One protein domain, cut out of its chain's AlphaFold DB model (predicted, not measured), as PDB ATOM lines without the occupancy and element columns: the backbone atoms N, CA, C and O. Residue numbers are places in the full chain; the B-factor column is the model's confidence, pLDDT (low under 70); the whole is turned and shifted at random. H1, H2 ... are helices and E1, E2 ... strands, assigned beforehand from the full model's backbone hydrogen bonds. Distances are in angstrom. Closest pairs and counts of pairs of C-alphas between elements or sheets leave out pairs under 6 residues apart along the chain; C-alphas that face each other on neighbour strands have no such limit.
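AT A GLANCE: This is residues 390 to 475 of the 528 residues of an uncharacterized protein of Botryotinia convoluta (UniProt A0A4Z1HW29). What shape do these atoms make? Three helices, H1, H2 and H4, are set crosswise, each about perpendicular to the other two, with short H3 packed on residues 390 to 394 of H1 and 428 to 432 of H2, while residues 404 to 412 stick out as a loop. What builds it? The printed part has 86 residues with four named helices and two named strands in the order H1, E1, H2, H3, H4, E2, and is mostly helix; neither strand pairs with a named strand. It is compact, with a radius of gyration of the C-alphas of 12.6 A and spans of 34 by 29 by 19 A.

IN THESE COORDINATES: Where does the first helix run? H1, residues 390 to 402, starts at C-alpha 390 (-18.227, 45.160, 23.800) and is 18.2 A long. What follows? E1 is residues 414 to 416, H2 is 417 to 433 and 24.1 A long, and H3 is 438 to 441. H4, residues 454 to 466, is 18.4 A long, and E2, residues 470 to 472, ends at C-alpha 472 (-12.546, 41.349, 2.301).

HOW THE PARTS SIT: What does the hub, H1, touch? Residues 423 to 428 of H2 touch it at 84 degrees, about perpendicular, the closest C-alphas being Ile 398 and Ser 424, 6.2 A. Its residues 390 to 394 touch H3, closest at the C-alphas of Ile 394 and Leu 441, 6.3 A. H1 and H4 only just touch, with 3 pairs of C-alphas within 8 A, closest Thr 392 and Cys 463, 6.5 A. How are the backbones? Every O i to N i+4 pair is within hydrogen-bond range in H1, H2 and H4; H3 is too short for one.

THE WHOLE: Which links are long? H1 to E1 and H3 to H4 are long links, and the printed part has no cut. Where is confidence low? Residues 404 to 414 and 472 to 475 have pLDDT under 70.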
ATOM      1  N   GLN A 390     -19.251  45.800  22.983       92.00
ATOM      2  CA  GLN A 390     -18.227  45.160  23.800       92.00
ATOM      3  C   GLN A 390     -17.428  44.154  22.965       92.00
ATOM      4  O   GLN A 390     -16.199  44.186  22.987       92.00
ATOM      5  N   LEU A 391     -18.096  43.322  22.161       91.94
ATOM      6  CA  LEU A 391     -17.433  42.412  21.224       91.94
ATOM      7  C   LEU A 391     -16.608  43.146  20.178       91.94
ATOM      8  O   LEU A 391     -15.496  42.720  19.868       91.94
ATOM      9  N   THR A 392     -17.115  44.269  19.673       89.38
ATOM     10  CA  THR A 392     -16.379  45.106  18.721       89.38
ATOM     11  C   THR A 392     -15.069  45.615  19.337       89.38
ATOM     12  O   THR A 392     -14.013  45.538  18.707       89.38
ATOM     13  N   GLU A 393     -15.107  46.087  20.587       91.00
ATOM     14  CA  GLU A 393     -13.925  46.579  21.308       91.00
ATOM     15  C   GLU A 393     -12.944  45.454  21.680       91.00
ATOM     16  O   GLU A 393     -11.724  45.636  21.591       91.00
ATOM     17  N   ILE A 394     -13.450  44.276  22.060       91.50
ATOM     18  CA  ILE A 394     -12.630  43.086  22.320       91.50
ATOM     19  C   ILE A 394     -11.925  42.638  21.037       91.50
ATOM     20  O   ILE A 394     -10.714  42.409  21.046       91.50
ATOM     21  N   PHE A 395     -12.657  42.553  19.926       92.69
ATOM     22  CA  PHE A 395     -12.111  42.124  18.643       92.69
ATOM     23  C   PHE A 395     -11.068  43.112  18.103       92.69
ATOM     24  O   PHE A 395     -10.008  42.686  17.645       92.69
ATOM     25  N   ASP A 396     -11.299  44.426  18.231       89.19
ATOM     26  CA  ASP A 396     -10.294  45.454  17.917       89.19
ATOM     27  C   ASP A 396      -9.028  45.281  18.770       89.19
ATOM     28  O   ASP A 396      -7.915  45.290  18.241       89.19
ATOM     29  N   PHE A 397      -9.173  45.056  20.081       89.62
ATOM     30  CA  PHE A 397      -8.035  44.811  20.967       89.62
ATOM     31  C   PHE A 397      -7.232  43.566  20.560       89.62
ATOM     32  O   PHE A 397      -5.999  43.630  20.510       89.62
ATOM     33  N   ILE A 398      -7.913  42.463  20.239       89.25
ATOM     34  CA  ILE A 398      -7.287  41.219  19.774       89.25
ATOM     35  C   ILE A 398      -6.553  41.454  18.452       89.25
ATOM     36  O   ILE A 398      -5.373  41.114  18.359       89.25
ATOM     37  N   CYS A 399      -7.188  42.099  17.467       86.00
ATOM     38  CA  CYS A 399      -6.571  42.408  16.175       86.00
ATOM     39  C   CYS A 399      -5.301  43.248  16.345       86.00
ATOM     40  O   CYS A 399      -4.260  42.906  15.789       86.00
ATOM     41  N   ARG A 400      -5.326  44.290  17.188       83.25
ATOM     42  CA  ARG A 400      -4.129  45.102  17.485       83.25
ATOM     43  C   ARG A 400      -3.008  44.321  18.142       83.25
ATOM     44  O   ARG A 400      -1.874  44.787  18.118       83.25
ATOM     45  N   ARG A 401      -3.306  43.210  18.813       82.38
ATOM     46  CA  ARG A 401      -2.297  42.365  19.455       82.38
ATOM     47  C   ARG A 401      -1.760  41.313  18.507       82.38
ATOM     48  O   ARG A 401      -0.550  41.140  18.459       82.38
ATOM     49  N   ASN A 402      -2.652  40.681  17.755       80.12
ATOM     50  CA  ASN A 402      -2.309  39.638  16.804       80.12
ATOM     51  C   ASN A 402      -1.513  40.205  15.623       80.12
ATOM     52  O   ASN A 402      -0.489  39.667  15.232       80.12
ATOM     53  N   LEU A 403      -1.943  41.353  15.100       71.69
ATOM     54  CA  LEU A 403      -1.401  41.923  13.866       71.69
ATOM     55  C   LEU A 403      -0.227  42.884  14.090       71.69
ATOM     56  O   LEU A 403       0.306  43.415  13.123       71.69
ATOM     57  N   LYS A 404       0.175  43.144  15.344       69.12
ATOM     58  CA  LYS A 404       1.185  44.169  15.662       69.12
ATOM     59  C   LYS A 404       2.567  43.855  15.095       69.12
ATOM     60  O   LYS A 404       3.269  44.767  14.671       69.12
ATOM     61  N   ASP A 405       2.949  42.584  15.161       62.34
ATOM     62  CA  ASP A 405       4.307  42.117  14.873       62.34
ATOM     63  C   ASP A 405       4.363  41.281  13.581       62.34
ATOM     64  O   ASP A 405       5.399  40.706  13.260       62.34
ATOM     65  N   VAL A 406       3.249  41.210  12.840       61.97
ATOM     66  CA  VAL A 406       3.175  40.493  11.566       61.97
ATOM     67  C   VAL A 406       3.666  41.406  10.451       61.97
ATOM     68  O   VAL A 406       3.033  42.423  10.166       61.97
ATOM     69  N   ASP A 407       4.766  41.028   9.798       59.25
ATOM     70  CA  ASP A 407       5.240  41.722   8.602       59.25
ATOM     71  C   ASP A 407       4.271  41.446   7.431       59.25
ATOM     72  O   ASP A 407       4.145  40.298   6.986       59.25
ATOM     73  N   PRO A 408       3.569  42.470   6.907       52.16
ATOM     74  CA  PRO A 408       2.618  42.310   5.807       52.16
ATOM     75  C   PRO A 408       3.276  41.924   4.469       52.16
ATOM     76  O   PRO A 408       2.552  41.656   3.509       52.16
ATOM     77  N   HIS A 409       4.610  41.937   4.384       50.38
ATOM     78  CA  HIS A 409       5.387  41.495   3.227       50.38
ATOM     79  C   HIS A 409       5.988  40.089   3.390       50.38
ATOM     80  O   HIS A 409       6.414  39.514   2.389       50.38
ATOM     81  N   GLU A 410       6.030  39.529   4.606       44.44
ATOM     82  CA  GLU A 410       6.537  38.166   4.855       44.44
ATOM     83  C   GLU A 410       5.415  37.130   5.058       44.44
ATOM     84  O   GLU A 410       5.643  35.944   4.817       44.44
ATOM     85  N   GLU A 411       4.201  37.550   5.440       53.91
ATOM     86  CA  GLU A 411       3.035  36.668   5.584       53.91
ATOM     87  C   GLU A 411       1.923  36.953   4.565       53.91
ATOM     88  O   GLU A 411       1.659  38.094   4.186       53.91
ATOM     89  N   SER A 412       1.213  35.887   4.181       56.22
ATOM     90  CA  SER A 412      -0.018  35.931   3.386       56.22
ATOM     91  C   SER A 412      -0.993  37.014   3.889       56.22
ATOM     92  O   SER A 412      -1.233  37.163   5.093       56.22
ATOM     93  N   ARG A 413      -1.584  37.790   2.969       67.12
ATOM     94  CA  ARG A 413      -2.669  38.740   3.300       67.12
ATOM     95  C   ARG A 413      -3.998  38.040   3.575       67.12
ATOM     96  O   ARG A 413      -4.842  38.623   4.258       67.12
ATOM     97  N   ASP A 414      -4.136  36.820   3.071       68.25
ATOM     98  CA  ASP A 414      -5.304  35.969   3.231       68.25
ATOM     99  C   ASP A 414      -5.097  35.059   4.440       68.25
ATOM    100  O   ASP A 414      -4.065  34.393   4.571       68.25
ATOM    101  N   ILE A 415      -6.066  35.082   5.348       71.69
ATOM    102  CA  ILE A 415      -6.042  34.330   6.597       71.69
ATOM    103  C   ILE A 415      -7.268  33.426   6.624       71.69
ATOM    104  O   ILE A 415      -8.391  33.882   6.409       71.69
ATOM    105  N   ASP A 416      -7.047  32.149   6.910       78.62
ATOM    106  CA  ASP A 416      -8.122  31.203   7.181       78.62
ATOM    107  C   ASP A 416      -8.922  31.660   8.416       78.62
ATOM    108  O   ASP A 416      -8.352  31.933   9.476       78.62
ATOM    109  N   THR A 417     -10.244  31.797   8.287       78.56
ATOM    110  CA  THR A 417     -11.069  32.377   9.360       78.56
ATOM    111  C   THR A 417     -11.173  31.460  10.569       78.56
ATOM    112  O   THR A 417     -11.317  31.959  11.679       78.56
ATOM    113  N   TYR A 418     -11.052  30.142  10.388       77.81
ATOM    114  CA  TYR A 418     -11.036  29.203  11.503       77.81
ATOM    115  C   TYR A 418      -9.746  29.354  12.316       77.81
ATOM    116  O   TYR A 418      -9.800  29.497  13.540       77.81
ATOM    117  N   LEU A 419      -8.590  29.428  11.648       78.25
ATOM    118  CA  LEU A 419      -7.313  29.720  12.310       78.25
ATOM    119  C   LEU A 419      -7.327  31.094  12.988       78.25
ATOM    120  O   LEU A 419      -6.901  31.220  14.135       78.25
ATOM    121  N   LEU A 420      -7.886  32.112  12.330       85.12
ATOM    122  CA  LEU A 420      -8.014  33.444  12.916       85.12
ATOM    123  C   LEU A 420      -8.902  33.440  14.168       85.12
ATOM    124  O   LEU A 420      -8.588  34.137  15.135       85.12
ATOM    125  N   MET A 421      -9.997  32.673  14.168       89.12
ATOM    126  CA  MET A 421     -10.878  32.514  15.330       89.12
ATOM    127  C   MET A 421     -10.146  31.824  16.478       89.12
ATOM    128  O   MET A 421     -10.171  32.308  17.612       89.12
ATOM    129  N   TYR A 422      -9.430  30.741  16.171       87.38
ATOM    130  CA  TYR A 422      -8.610  30.013  17.130       87.38
ATOM    131  C   TYR A 422      -7.560  30.922  17.783       87.38
ATOM    132  O   TYR A 422      -7.509  31.030  19.012       87.38
ATOM    133  N   ASP A 423      -6.777  31.648  16.983       87.62
ATOM    134  CA  ASP A 423      -5.746  32.562  17.480       87.62
ATOM    135  C   ASP A 423      -6.350  33.718  18.283       87.62
ATOM    136  O   ASP A 423      -5.818  34.109  19.328       87.62
ATOM    137  N   SER A 424      -7.507  34.226  17.847       90.81
ATOM    138  CA  SER A 424      -8.253  35.250  18.578       90.81
ATOM    139  C   SER A 424      -8.647  34.763  19.971       90.81
ATOM    140  O   SER A 424      -8.410  35.463  20.959       90.81
ATOM    141  N   ASN A 425      -9.162  33.536  20.074       92.94
ATOM    142  CA  ASN A 425      -9.516  32.907  21.344       92.94
ATOM    143  C   ASN A 425      -8.288  32.671  22.236       92.94
ATOM    144  O   ASN A 425      -8.344  32.905  23.446       92.94
ATOM    145  N   VAL A 426      -7.156  32.254  21.661       90.38
ATOM    146  CA  VAL A 426      -5.894  32.080  22.400       90.38
ATOM    147  C   VAL A 426      -5.407  33.410  22.978       90.38
ATOM    148  O   VAL A 426      -5.038  33.475  24.156       90.38
ATOM    149  N   ILE A 427      -5.429  34.485  22.185       89.31
ATOM    150  CA  ILE A 427      -5.028  35.827  22.628       89.31
ATOM    151  C   ILE A 427      -5.971  36.334  23.714       89.31
ATOM    152  O   ILE A 427      -5.498  36.797  24.754       89.31
ATOM    153  N   TRP A 428      -7.281  36.198  23.513       92.38
ATOM    154  CA  TRP A 428      -8.288  36.606  24.489       92.38
ATOM    155  C   TRP A 428      -8.048  35.922  25.841       92.38
ATOM    156  O   TRP A 428      -7.857  36.609  26.848       92.38
ATOM    157  N   LYS A 429      -7.941  34.585  25.867       91.00
ATOM    158  CA  LYS A 429      -7.658  33.812  27.091       91.00
ATOM    159  C   LYS A 429      -6.346  34.239  27.746       91.00
ATOM    160  O   LYS A 429      -6.294  34.463  28.953       91.00
ATOM    161  N   ARG A 430      -5.281  34.399  26.955       89.69
ATOM    162  CA  ARG A 430      -3.956  34.781  27.460       89.69
ATOM    163  C   ARG A 430      -3.961  36.161  28.115       89.69
ATOM    164  O   ARG A 430      -3.362  36.322  29.176       89.69
ATOM    165  N   GLU A 431      -4.594  37.153  27.495       89.00
ATOM    166  CA  GLU A 431      -4.666  38.513  28.042       89.00
ATOM    167  C   GLU A 431      -5.596  38.579  29.262       89.00
ATOM    168  O   GLU A 431      -5.287  39.279  30.229       89.00
ATOM    169  N   LYS A 432      -6.657  37.765  29.289       88.69
ATOM    170  CA  LYS A 432      -7.505  37.589  30.474       88.69
ATOM    171  C   LYS A 432      -6.710  37.025  31.658       88.69
ATOM    172  O   LYS A 432      -6.724  37.608  32.740       88.69
ATOM    173  N   CYS A 433      -5.922  35.964  31.449       87.88
ATOM    174  CA  CYS A 433      -5.072  35.368  32.490       87.88
ATOM    175  C   CYS A 433      -3.995  36.322  33.033       87.88
ATOM    176  O   CYS A 433      -3.576  36.183  34.180       87.88
ATOM    177  N   LYS A 434      -3.541  37.296  32.235       88.75
ATOM    178  CA  LYS A 434      -2.584  38.323  32.680       88.75
ATOM    179  C   LYS A 434      -3.215  39.389  33.585       88.75
ATOM    180  O   LYS A 434      -2.484  40.217  34.121       88.75
ATOM    181  N   GLY A 435      -4.545  39.414  33.722       84.25
ATOM    182  CA  GLY A 435      -5.265  40.470  34.438       84.25
ATOM    183  C   GLY A 435      -5.201  41.832  33.737       84.25
ATOM    184  O   GLY A 435      -5.452  42.868  34.350       84.25
ATOM    185  N   THR A 436      -4.831  41.862  32.455       75.94
ATOM    186  CA  THR A 436      -4.791  43.093  31.661       75.94
ATOM    187  C   THR A 436      -6.180  43.401  31.122       75.94
ATOM    188  O   THR A 436      -6.771  42.563  30.452       75.94
ATOM    189  N   ARG A 437      -6.687  44.619  31.368       78.31
ATOM    190  CA  ARG A 437      -7.995  45.087  30.861       78.31
ATOM    191  C   ARG A 437      -9.157  44.129  31.177       78.31
ATOM    192  O   ARG A 437     -10.028  43.926  30.339       78.31
ATOM    193  N   THR A 438      -9.201  43.584  32.391       77.06
ATOM    194  CA  THR A 438     -10.215  42.604  32.819       77.06
ATOM    195  C   THR A 438     -11.646  43.080  32.554       77.06
ATOM    196  O   THR A 438     -12.456  42.313  32.065       77.06
ATOM    197  N   ALA A 439     -11.947  44.368  32.756       81.88
ATOM    198  CA  ALA A 439     -13.276  44.920  32.469       81.88
ATOM    199  C   ALA A 439     -13.675  44.874  30.978       81.88
ATOM    200  O   ALA A 439     -14.858  44.796  30.675       81.88
ATOM    201  N   LEU A 440     -12.705  44.919  30.055       85.81
ATOM    202  CA  LEU A 440     -12.957  44.816  28.615       85.81
ATOM    203  C   LEU A 440     -13.168  43.355  28.197       85.81
ATOM    204  O   LEU A 440     -14.086  43.069  27.443       85.81
ATOM    205  N   LEU A 441     -12.323  42.442  28.691       88.38
ATOM    206  CA  LEU A 441     -12.256  41.044  28.236       88.38
ATOM    207  C   LEU A 441     -13.280  40.103  28.900       88.38
ATOM    208  O   LEU A 441     -13.317  38.920  28.563       88.38
ATOM    209  N   GLU A 442     -14.092  40.594  29.835       88.19
ATOM    210  CA  GLU A 442     -15.174  39.830  30.471       88.19
ATOM    211  C   GLU A 442     -16.487  40.017  29.698       88.19
ATOM    212  O   GLU A 442     -17.289  40.899  30.012       88.19
ATOM    213  N   HIS A 443     -16.701  39.192  28.667       89.88
ATOM    214  CA  HIS A 443     -17.955  39.183  27.913       89.88
ATOM    215  C   HIS A 443     -18.962  38.181  28.522       89.88
ATOM    216  O   HIS A 443     -18.622  37.001  28.645       89.88
ATOM    217  N   PRO A 444     -20.210  38.581  28.852       84.62
ATOM    218  CA  PRO A 444     -21.155  37.741  29.602       84.62
ATOM    219  C   PRO A 444     -21.508  36.421  28.909       84.62
ATOM    220  O   PRO A 444     -21.638  35.389  29.562       84.62
ATOM    221  N   ASN A 445     -21.646  36.459  27.581       87.19
ATOM    222  CA  ASN A 445     -22.065  35.308  26.776       87.19
ATOM    223  C   ASN A 445     -20.882  34.525  26.186       87.19
ATOM    224  O   ASN A 445     -21.079  33.458  25.621       87.19
ATOM    225  N   MET A 446     -19.663  35.067  26.283       90.31
ATOM    226  CA  MET A 446     -18.446  34.507  25.680       90.31
ATOM    227  C   MET A 446     -17.265  34.687  26.644       90.31
ATOM    228  O   MET A 446     -16.322  35.425  26.351       90.31
ATOM    229  N   PRO A 447     -17.313  34.056  27.834       85.38
ATOM    230  CA  PRO A 447     -16.304  34.265  28.872       85.38
ATOM    231  C   PRO A 447     -14.908  33.780  28.453       85.38
ATOM    232  O   PRO A 447     -13.912  34.285  28.975       85.38
ATOM    233  N   ASP A 448     -14.852  32.840  27.507       84.12
ATOM    234  CA  ASP A 448     -13.645  32.162  27.033       84.12
ATOM    235  C   ASP A 448     -13.380  32.384  25.529       84.12
ATOM    236  O   ASP A 448     -12.600  31.644  24.926       84.12
ATOM    237  N   GLY A 449     -14.000  33.406  24.932       91.81
ATOM    238  CA  GLY A 449     -13.910  33.711  23.501       91.81
ATOM    239  C   GLY A 449     -15.099  33.206  22.679       91.81
ATOM    240  O   GLY A 449     -16.132  32.830  23.234       91.81
ATOM    241  N   PHE A 450     -14.951  33.232  21.354       93.94
ATOM    242  CA  PHE A 450     -15.940  32.732  20.395       93.94
ATOM    243  C   PHE A 450     -16.121  31.216  20.550       93.94
ATOM    244  O   PHE A 450     -15.142  30.497  20.762       93.94
ATOM    245  N   THR A 451     -17.357  30.727  20.461       91.06
ATOM    246  CA  THR A 451     -17.673  29.295  20.548       91.06
ATOM    247  C   THR A 451     -17.404  28.581  19.220       91.06
ATOM    248  O   THR A 451     -17.499  29.185  18.157       91.06
ATOM    249  N   ASP A 452     -17.076  27.287  19.272       83.44
ATOM    250  CA  ASP A 452     -16.787  26.472  18.077       83.44
ATOM    251  C   ASP A 452     -18.063  25.970  17.357       83.44
ATOM    252  O   ASP A 452     -17.990  25.119  16.472       83.44
ATOM    253  N   ASP A 453     -19.244  26.438  17.769       84.50
ATOM    254  CA  ASP A 453     -20.525  26.116  17.144       84.50
ATOM    255  C   ASP A 453     -20.915  27.149  16.074       84.50
ATOM    256  O   ASP A 453     -20.301  28.209  15.944       84.50
ATOM    257  N   GLU A 454     -21.966  26.849  15.302       80.31
ATOM    258  CA  GLU A 454     -22.419  27.724  14.210       80.31
ATOM    259  C   GLU A 454     -22.726  29.144  14.716       80.31
ATOM    260  O   GLU A 454     -22.369  30.118  14.062       80.31
ATOM    261  N   ALA A 455     -23.310  29.282  15.910       85.31
ATOM    262  CA  ALA A 455     -23.615  30.584  16.498       85.31
ATOM    263  C   ALA A 455     -22.349  31.406  16.811       85.31
ATOM    264  O   ALA A 455     -22.320  32.613  16.552       85.31
ATOM    265  N   GLY A 456     -21.303  30.771  17.342       86.25
ATOM    266  CA  GLY A 456     -20.014  31.415  17.583       86.25
ATOM    267  C   GLY A 456     -19.315  31.831  16.294       86.25
ATOM    268  O   GLY A 456     -18.819  32.958  16.205       86.25
ATOM    269  N   GLU A 457     -19.353  30.974  15.271       85.38
ATOM    270  CA  GLU A 457     -18.818  31.278  13.942       85.38
ATOM    271  C   GLU A 457     -19.548  32.468  13.299       85.38
ATOM    272  O   GLU A 457     -18.906  33.375  12.769       85.38
ATOM    273  N   GLU A 458     -20.882  32.528  13.389       85.38
ATOM    274  CA  GLU A 458     -21.666  33.648  12.850       85.38
ATOM    275  C   GLU A 458     -21.287  34.987  13.492       85.38
ATOM    276  O   GLU A 458     -21.087  35.986  12.792       85.38
ATOM    277  N   ILE A 459     -21.144  35.010  14.818       91.00
ATOM    278  CA  ILE A 459     -20.751  36.212  15.563       91.00
ATOM    279  C   ILE A 459     -19.315  36.617  15.216       91.00
ATOM    280  O   ILE A 459     -19.027  37.804  15.026       91.00
ATOM    281  N   PHE A 460     -18.409  35.647  15.099       91.94
ATOM    282  CA  PHE A 460     -17.027  35.894  14.710       91.94
ATOM    283  C   PHE A 460     -16.929  36.478  13.293       91.94
ATOM    284  O   PHE A 460     -16.278  37.504  13.081       91.94
ATOM    285  N   MET A 461     -17.647  35.895  12.331       86.75
ATOM    286  CA  MET A 461     -17.702  36.397  10.959       86.75
ATOM    287  C   MET A 461     -18.320  37.797  10.884       86.75
ATOM    288  O   MET A 461     -17.853  38.627  10.102       86.75
ATOM    289  N   ALA A 462     -19.310  38.106  11.727       89.25
ATOM    290  CA  ALA A 462     -19.828  39.465  11.863       89.25
ATOM    291  C   ALA A 462     -18.750  40.441  12.380       89.25
ATOM    292  O   ALA A 462     -18.619  41.549  11.853       89.25
ATOM    293  N   CYS A 463     -17.925  40.032  13.348       91.62
ATOM    294  CA  CYS A 463     -16.806  40.845  13.838       91.62
ATOM    295  C   CYS A 463     -15.771  41.128  12.739       91.62
ATOM    296  O   CYS A 463     -15.346  42.275  12.587       91.62
ATOM    297  N   ILE A 464     -15.406  40.130  11.927       88.50
ATOM    298  CA  ILE A 464     -14.511  40.325  10.774       88.50
ATOM    299  C   ILE A 464     -15.153  41.273   9.752       88.50
ATOM    300  O   ILE A 464     -14.512  42.234   9.315       88.50
ATOM    301  N   TRP A 465     -16.419  41.036   9.393       85.62
ATOM    302  CA  TRP A 465     -17.145  41.823   8.396       85.62
ATOM    303  C   TRP A 465     -17.132  43.318   8.731       85.62
ATOM    304  O   TRP A 465     -16.776  44.149   7.890       85.62
ATOM    305  N   HIS A 466     -17.457  43.659   9.980       86.62
ATOM    306  CA  HIS A 466     -17.555  45.044  10.453       86.62
ATOM    307  C   HIS A 466     -16.209  45.656  10.881       86.62
ATOM    308  O   HIS A 466     -16.128  46.859  11.125       86.62
ATOM    309  N   SER A 467     -15.131  44.872  10.925       86.38
ATOM    310  CA  SER A 467     -13.802  45.331  11.337       86.38
ATOM    311  C   SER A 467     -13.073  46.129  10.250       86.38
ATOM    312  O   SER A 467     -13.120  45.803   9.065       86.38
ATOM    313  N   ALA A 468     -12.333  47.167  10.650       82.62
ATOM    314  CA  ALA A 468     -11.486  47.948   9.745       82.62
ATOM    315  C   ALA A 468     -10.183  47.225   9.348       82.62
ATOM    316  O   ALA A 468      -9.545  47.613   8.373       82.62
ATOM    317  N   TYR A 469      -9.795  46.165  10.068       80.25
ATOM    318  CA  TYR A 469      -8.573  45.400   9.788       80.25
ATOM    319  C   TYR A 469      -8.700  44.473   8.578       80.25
ATOM    320  O   TYR A 469      -7.696  43.907   8.152       80.25
ATOM    321  N   PHE A 470      -9.902  44.315   8.019       82.38
ATOM    322  CA  PHE A 470     -10.176  43.409   6.907       82.38
ATOM    323  C   PHE A 470     -10.850  44.158   5.762       82.38
ATOM    324  O   PHE A 470     -11.856  44.844   5.959       82.38
ATOM    325  N   THR A 471     -10.294  44.038   4.559       71.56
ATOM    326  CA  THR A 471     -10.870  44.623   3.339       71.56
ATOM    327  C   THR A 471     -11.836  43.679   2.656       71.56
ATOM    328  O   THR A 471     -12.769  44.166   2.030       71.56
ATOM    329  N   ASP A 472     -11.641  42.369   2.818       67.81
ATOM    330  CA  ASP A 472     -12.546  41.349   2.301       67.81
ATOM    331  C   ASP A 472     -12.791  40.272   3.359       67.81
ATOM    332  O   ASP A 472     -11.863  39.837   4.042       67.81
ATOM    333  N   ALA A 473     -14.050  39.900   3.541       63.91
ATOM    334  CA  ALA A 473     -14.486  38.986   4.592       63.91
ATOM    335  C   ALA A 473     -15.752  38.242   4.152       63.91
ATOM    336  O   ALA A 473     -16.812  38.413   4.761       63.91
ATOM    337  N   PRO A 474     -15.690  37.465   3.062       63.06
ATOM    338  CA  PRO A 474     -16.874  36.827   2.525       63.06
ATOM    339  C   PRO A 474     -17.498  35.865   3.550       63.06
ATOM    340  O   PRO A 474     -16.866  34.932   4.056       63.06
ATOM    341  N   TYR A 475     -18.764  36.125   3.890       60.53
ATOM    342  CA  TYR A 475     -19.489  35.417   4.946       60.53
ATOM    343  C   TYR A 475     -19.534  33.904   4.658       60.53
ATOM    344  O   TYR A 475     -19.967  33.497   3.581       60.53
TER     345      TYR A 475